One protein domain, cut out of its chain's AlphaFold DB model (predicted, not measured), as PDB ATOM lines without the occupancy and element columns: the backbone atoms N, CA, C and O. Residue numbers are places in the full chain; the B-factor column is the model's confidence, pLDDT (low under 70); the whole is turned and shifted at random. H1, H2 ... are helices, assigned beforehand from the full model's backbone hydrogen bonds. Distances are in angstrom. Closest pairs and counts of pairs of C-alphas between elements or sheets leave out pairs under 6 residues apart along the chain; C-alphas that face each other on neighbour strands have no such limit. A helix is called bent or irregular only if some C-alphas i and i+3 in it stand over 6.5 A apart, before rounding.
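This is residues 129 to 172 of the 382 residues of the protein "MFS transporter" of Halobacteriales archaeon QS_3_64_16 (UniProt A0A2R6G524). Two helices make a flat, open V, with its point at the tight link of residues 147 to 150. The longer helix, H2, bends: its first arm, H2a, folds back beside the end of H1 near the link, while its second arm, H2b, runs on away from H1, and residues 158 to 172 and 129 to 136 stick out as free arms. The 44 printed residues, all helix by class, hold H1 then H2; the whole is loose, radius of gyration of the C-alphas 12.7 A, spanning 41 by 21 by 8 A.

H2, residues 151 to 170, was assigned as one helix by its hydrogen bonds but is bent: C-alphas 160 and 163 are 6.6 A apart. Arm H2a, residues 151 to 160, is 14.5 A long and begins at C-alpha 151 (-17.283, -22.028, -20.640). Arm H2b, residues 163 to 170, is 10.5 A long. H1, residues 129 to 146, measures 25.6 A from C-alpha 129 (-6.407, -24.276, 0.051). H1 is only just irregular, with C-alphas 135 and 138 6.6 A apart, and has a kink of 32 degrees near residue 136.

H2a and H2b stand at a shallow tilt of 32 degrees, only just short of steep. H1, with residues 140 to 144 alone, touches H2a; the closest C-alphas, of Thr 144 and Ile 152, are 5.8 A apart. They form a helical hairpin, opposite ways at a tilt of 35.3 degrees, only just steep. H1 and H2b are apart. Every O i to N i+4 pair is within hydrogen-bond range in H2a and H2b, and 12 of 14 in H1.

The two C-alphas farthest apart, of Gly 148 and Asp 172, are 41.6 A apart. The printed part has no cut, and no printed residue is under pLDDT 70.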
ATOM      1  N   ALA A 129      -6.361 -24.581   1.482       92.94
ATOM      2  CA  ALA A 129      -6.407 -24.276   0.051       92.94
ATOM      3  C   ALA A 129      -7.641 -24.903  -0.620       92.94
ATOM      4  O   ALA A 129      -8.309 -24.253  -1.428       92.94
ATOM      5  N   TRP A 130      -8.006 -26.130  -0.229       92.69
ATOM      6  CA  TRP A 130      -9.262 -26.744  -0.660       92.69
ATOM      7  C   TRP A 130     -10.493 -25.948  -0.199       92.69
ATOM      8  O   TRP A 130     -11.394 -25.724  -1.005       92.69
ATOM      9  N   ALA A 131     -10.534 -25.483   1.056       92.69
ATOM     10  CA  ALA A 131     -11.676 -24.731   1.586       92.69
ATOM     11  C   ALA A 131     -11.859 -23.386   0.866       92.69
ATOM     12  O   ALA A 131     -12.977 -23.024   0.506       92.69
ATOM     13  N   LEU A 132     -10.759 -22.685   0.573       93.75
ATOM     14  CA  LEU A 132     -10.775 -21.472  -0.249       93.75
ATOM     15  C   LEU A 132     -11.333 -21.759  -1.649       93.75
ATOM     16  O   LEU A 132     -12.224 -21.053  -2.118       93.75
ATOM     17  N   GLY A 133     -10.878 -22.843  -2.286       91.38
ATOM     18  CA  GLY A 133     -11.420 -23.293  -3.568       91.38
ATOM     19  C   GLY A 133     -12.917 -23.618  -3.507       91.38
ATOM     20  O   GLY A 133     -13.659 -23.251  -4.416       91.38
ATOM     21  N   ALA A 134     -13.380 -24.253  -2.425       90.19
ATOM     22  CA  ALA A 134     -14.785 -24.607  -2.223       90.19
ATOM     23  C   ALA A 134     -15.698 -23.376  -2.077       90.19
ATOM     24  O   ALA A 134     -16.833 -23.411  -2.544       90.19
ATOM     25  N   ILE A 135     -15.203 -22.282  -1.489       90.12
ATOM     26  CA  ILE A 135     -15.930 -21.004  -1.398       90.12
ATOM     27  C   ILE A 135     -15.913 -20.274  -2.745       90.12
ATOM     28  O   ILE A 135     -16.946 -19.808  -3.225       90.12
ATOM     29  N   CYS A 136     -14.741 -20.175  -3.378       89.88
ATOM     30  CA  CYS A 136     -14.577 -19.420  -4.619       89.88
ATOM     31  C   CYS A 136     -15.231 -20.104  -5.829       89.88
ATOM     32  O   CYS A 136     -15.671 -19.415  -6.745       89.88
ATOM     33  N   GLY A 137     -15.317 -21.437  -5.850       88.19
ATOM     34  CA  GLY A 137     -15.819 -22.216  -6.984       88.19
ATOM     35  C   GLY A 137     -17.262 -21.877  -7.381       88.19
ATOM     36  O   GLY A 137     -17.485 -21.450  -8.516       88.19
ATOM     37  N   PRO A 138     -18.254 -22.013  -6.480       85.75
ATOM     38  CA  PRO A 138     -19.636 -21.643  -6.771       85.75
ATOM     39  C   PRO A 138     -19.783 -20.166  -7.156       85.75
ATOM     40  O   PRO A 138     -20.487 -19.853  -8.114       85.75
ATOM     41  N   ALA A 139     -19.071 -19.264  -6.469       86.44
ATOM     42  CA  ALA A 139     -19.087 -17.834  -6.779       86.44
ATOM     43  C   ALA A 139     -18.566 -17.545  -8.198       86.44
ATOM     44  O   ALA A 139     -19.180 -16.781  -8.943       86.44
ATOM     45  N   LEU A 140     -17.480 -18.212  -8.602       88.56
ATOM     46  CA  LEU A 140     -16.930 -18.139  -9.954       88.56
ATOM     47  C   LEU A 140     -17.946 -18.624 -10.993       88.56
ATOM     48  O   LEU A 140     -18.163 -17.951 -12.000       88.56
ATOM     49  N   VAL A 141     -18.601 -19.763 -10.745       87.44
ATOM     50  CA  VAL A 141     -19.619 -20.307 -11.656       87.44
ATOM     51  C   VAL A 141     -20.778 -19.323 -11.815       87.44
ATOM     52  O   VAL A 141     -21.118 -18.980 -12.946       87.44
ATOM     53  N   VAL A 142     -21.329 -18.799 -10.719       86.56
ATOM     54  CA  VAL A 142     -22.417 -17.805 -10.761       86.56
ATOM     55  C   VAL A 142     -22.003 -16.557 -11.546       86.56
ATOM     56  O   VAL A 142     -22.737 -16.123 -12.433       86.56
ATOM     57  N   ALA A 143     -20.806 -16.020 -11.292       87.62
ATOM     58  CA  ALA A 143     -20.291 -14.861 -12.016       87.62
ATOM     59  C   ALA A 143     -20.147 -15.139 -13.524       87.62
ATOM     60  O   ALA A 143     -20.554 -14.329 -14.352       87.62
ATOM     61  N   THR A 144     -19.624 -16.307 -13.904       91.19
ATOM     62  CA  THR A 144     -19.443 -16.672 -15.322       91.19
ATOM     63  C   THR A 144     -20.761 -16.929 -16.054       91.19
ATOM     64  O   THR A 144     -20.885 -16.613 -17.237       91.19
ATOM     65  N   LEU A 145     -21.773 -17.448 -15.352       89.25
ATOM     66  CA  LEU A 145     -23.122 -17.589 -15.893       89.25
ATOM     67  C   LEU A 145     -23.773 -16.222 -16.126       89.25
ATOM     68  O   LEU A 145     -24.418 -16.038 -17.155       89.25
ATOM     69  N   ALA A 146     -23.545 -15.247 -15.239       90.38
ATOM     70  CA  ALA A 146     -23.987 -13.866 -15.443       90.38
ATOM     71  C   ALA A 146     -23.306 -13.193 -16.653       90.38
ATOM     72  O   ALA A 146     -23.911 -12.352 -17.310       90.38
ATOM     73  N   LEU A 147     -22.081 -13.613 -16.998       90.88
ATOM     74  CA  LEU A 147     -21.379 -13.218 -18.230       90.88
ATOM     75  C   LEU A 147     -21.885 -13.950 -19.490       90.88
ATOM     76  O   LEU A 147     -21.373 -13.723 -20.586       90.88
ATOM     77  N   GLY A 148     -22.883 -14.827 -19.358       91.06
ATOM     78  CA  GLY A 148     -23.576 -15.473 -20.473       91.06
ATOM     79  C   GLY A 148     -22.972 -16.797 -20.946       91.06
ATOM     80  O   GLY A 148     -23.483 -17.381 -21.901       91.06
ATOM     81  N   SER A 149     -21.909 -17.311 -20.311       90.56
ATOM     82  CA  SER A 149     -21.312 -18.588 -20.723       90.56
ATOM     83  C   SER A 149     -20.568 -19.305 -19.600       90.56
ATOM     84  O   SER A 149     -19.528 -18.862 -19.118       90.56
ATOM     85  N   TRP A 150     -21.027 -20.517 -19.283       89.62
ATOM     86  CA  TRP A 150     -20.355 -21.434 -18.357       89.62
ATOM     87  C   TRP A 150     -18.939 -21.828 -18.808       89.62
ATOM     88  O   TRP A 150     -18.114 -22.224 -17.987       89.62
ATOM     89  N   ARG A 151     -18.620 -21.709 -20.108       93.31
ATOM     90  CA  ARG A 151     -17.283 -22.028 -20.640       93.31
ATOM     91  C   ARG A 151     -16.202 -21.106 -20.073       93.31
ATOM     92  O   ARG A 151     -15.058 -21.532 -19.946       93.31
ATOM     93  N   ILE A 152     -16.572 -19.881 -19.693       92.00
ATOM     94  CA  ILE A 152     -15.651 -18.899 -19.109       92.00
ATOM     95  C   ILE A 152     -15.068 -19.434 -17.793       92.00
ATOM     96  O   ILE A 152     -13.879 -19.250 -17.548       92.00
ATOM     97  N   ALA A 153     -15.847 -20.173 -16.990       89.38
ATOM     98  CA  ALA A 153     -15.354 -20.775 -15.749       89.38
ATOM     99  C   ALA A 153     -14.176 -21.730 -15.994       89.38
ATOM    100  O   ALA A 153     -13.184 -21.685 -15.272       89.38
ATOM    101  N   TYR A 154     -14.251 -22.555 -17.044       90.62
ATOM    102  CA  TYR A 154     -13.186 -23.498 -17.392       90.62
ATOM    103  C   TYR A 154     -11.926 -22.796 -17.907       90.62
ATOM    104  O   TYR A 154     -10.820 -23.216 -17.573       90.62
ATOM    105  N   VAL A 155     -12.077 -21.710 -18.671       92.12
ATOM    106  CA  VAL A 155     -10.941 -20.894 -19.131       92.12
ATOM    107  C   VAL A 155     -10.254 -20.210 -17.947       92.12
ATOM    108  O   VAL A 155      -9.035 -20.284 -17.825       92.12
ATOM    109  N   LEU A 156     -11.024 -19.598 -17.043       90.94
ATOM    110  CA  LEU A 156     -10.483 -18.966 -15.836       90.94
ATOM    111  C   LEU A 156      -9.783 -19.980 -14.928       90.94
ATOM    112  O   LEU A 156      -8.704 -19.694 -14.415       90.94
ATOM    113  N   LEU A 157     -10.350 -21.181 -14.783       89.31
ATOM    114  CA  LEU A 157      -9.714 -22.264 -14.041       89.31
ATOM    115  C   LEU A 157      -8.386 -22.682 -14.691       89.31
ATOM    116  O   LEU A 157      -7.387 -22.804 -13.990       89.31
ATOM    117  N   ALA A 158      -8.341 -22.836 -16.018       89.81
ATOM    118  CA  ALA A 158      -7.106 -23.157 -16.737       89.81
ATOM    119  C   ALA A 158      -6.024 -22.079 -16.544       89.81
ATOM    120  O   ALA A 158      -4.864 -22.408 -16.300       89.81
ATOM    121  N   ILE A 159      -6.404 -20.796 -16.577       92.06
ATOM    122  CA  ILE A 159      -5.492 -19.678 -16.299       92.06
ATOM    123  C   ILE A 159      -4.989 -19.734 -14.850       92.06
ATOM    124  O   ILE A 159      -3.798 -19.542 -14.615       92.06
ATOM    125  N   ALA A 160      -5.854 -20.055 -13.883       87.69
ATOM    126  CA  ALA A 160      -5.479 -20.170 -12.473       87.69
ATOM    127  C   ALA A 160      -4.457 -21.292 -12.198       87.69
ATOM    128  O   ALA A 160      -3.713 -21.212 -11.221       87.69
ATOM    129  N   PHE A 161      -4.363 -22.306 -13.066       88.81
ATOM    130  CA  PHE A 161      -3.335 -23.349 -12.982       88.81
ATOM    131  C   PHE A 161      -1.961 -22.917 -13.522       88.81
ATOM    132  O   PHE A 161      -0.954 -23.530 -13.158       88.81
ATOM    133  N   LEU A 162      -1.870 -21.867 -14.350       91.50
ATOM    134  CA  LEU A 162      -0.597 -21.435 -14.947       91.50
ATOM    135  C   LEU A 162       0.458 -21.025 -13.904       91.50
ATOM    136  O   LEU A 162       1.584 -21.514 -14.011       91.50
ATOM    137  N   PRO A 163       0.150 -20.206 -12.875       90.12
ATOM    138  CA  PRO A 163       1.123 -19.878 -11.833       90.12
ATOM    139  C   PRO A 163       1.646 -21.119 -11.108       90.12
ATOM    140  O   PRO A 163       2.840 -21.207 -10.844       90.12
ATOM    141  N   VAL A 164       0.779 -22.102 -10.841       86.56
ATOM    142  CA  VAL A 164       1.161 -23.362 -10.185       86.56
ATOM    143  C   VAL A 164       2.119 -24.160 -11.066       86.56
ATOM    144  O   VAL A 164       3.139 -24.635 -10.579       86.56
ATOM    145  N   LEU A 165       1.844 -24.255 -12.370       87.25
ATOM    146  CA  LEU A 165       2.723 -24.935 -13.321       87.25
ATOM    147  C   LEU A 165       4.089 -24.245 -13.437       87.25
ATOM    148  O   LEU A 165       5.117 -24.915 -13.501       87.25
ATOM    149  N   ILE A 166       4.105 -22.909 -13.445       90.00
ATOM    150  CA  ILE A 166       5.339 -22.114 -13.480       90.00
ATOM    151  C   ILE A 166       6.146 -22.327 -12.198       90.00
ATOM    152  O   ILE A 166       7.353 -22.544 -12.275       90.00
ATOM    153  N   LEU A 167       5.493 -22.292 -11.033       87.94
ATOM    154  CA  LEU A 167       6.136 -22.552  -9.746       87.94
ATOM    155  C   LEU A 167       6.696 -23.970  -9.688       87.94
ATOM    156  O   LEU A 167       7.849 -24.135  -9.317       87.94
ATOM    157  N   LEU A 168       5.933 -24.973 -10.128       84.50
ATOM    158  CA  LEU A 168       6.378 -26.365 -10.137       84.50
ATOM    159  C   LEU A 168       7.574 -26.584 -11.072       84.50
ATOM    160  O   LEU A 168       8.481 -27.327 -10.730       84.50
ATOM    161  N   ARG A 169       7.608 -25.911 -12.230       84.94
ATOM    162  CA  ARG A 169       8.761 -25.957 -13.144       84.94
ATOM    163  C   ARG A 169      10.010 -25.269 -12.600       84.94
ATOM    164  O   ARG A 169      11.100 -25.572 -13.068       84.94
ATOM    165  N   ARG A 170       9.847 -24.293 -11.706       86.88
ATOM    166  CA  ARG A 170      10.956 -23.541 -11.099       86.88
ATOM    167  C   ARG A 170      11.410 -24.122  -9.766       86.88
ATOM    168  O   ARG A 170      12.513 -23.813  -9.335       86.88
ATOM    169  N   ALA A 171      10.547 -24.878  -9.099       80.62
ATOM    170  CA  ALA A 171      10.863 -25.513  -7.839       80.62
ATOM    171  C   ALA A 171      11.835 -26.663  -8.105       80.62
ATOM    172  O   ALA A 171      11.466 -27.656  -8.730       80.62
ATOM    173  N   ASP A 172      13.064 -26.513  -7.619       74.44
ATOM    174  CA  ASP A 172      13.998 -27.624  -7.510       74.44
ATOM    175  C   ASP A 172      13.550 -28.466  -6.310       74.44
ATOM    176  O   ASP A 172      13.861 -28.182  -5.152       74.44
TER     177      ASP A 172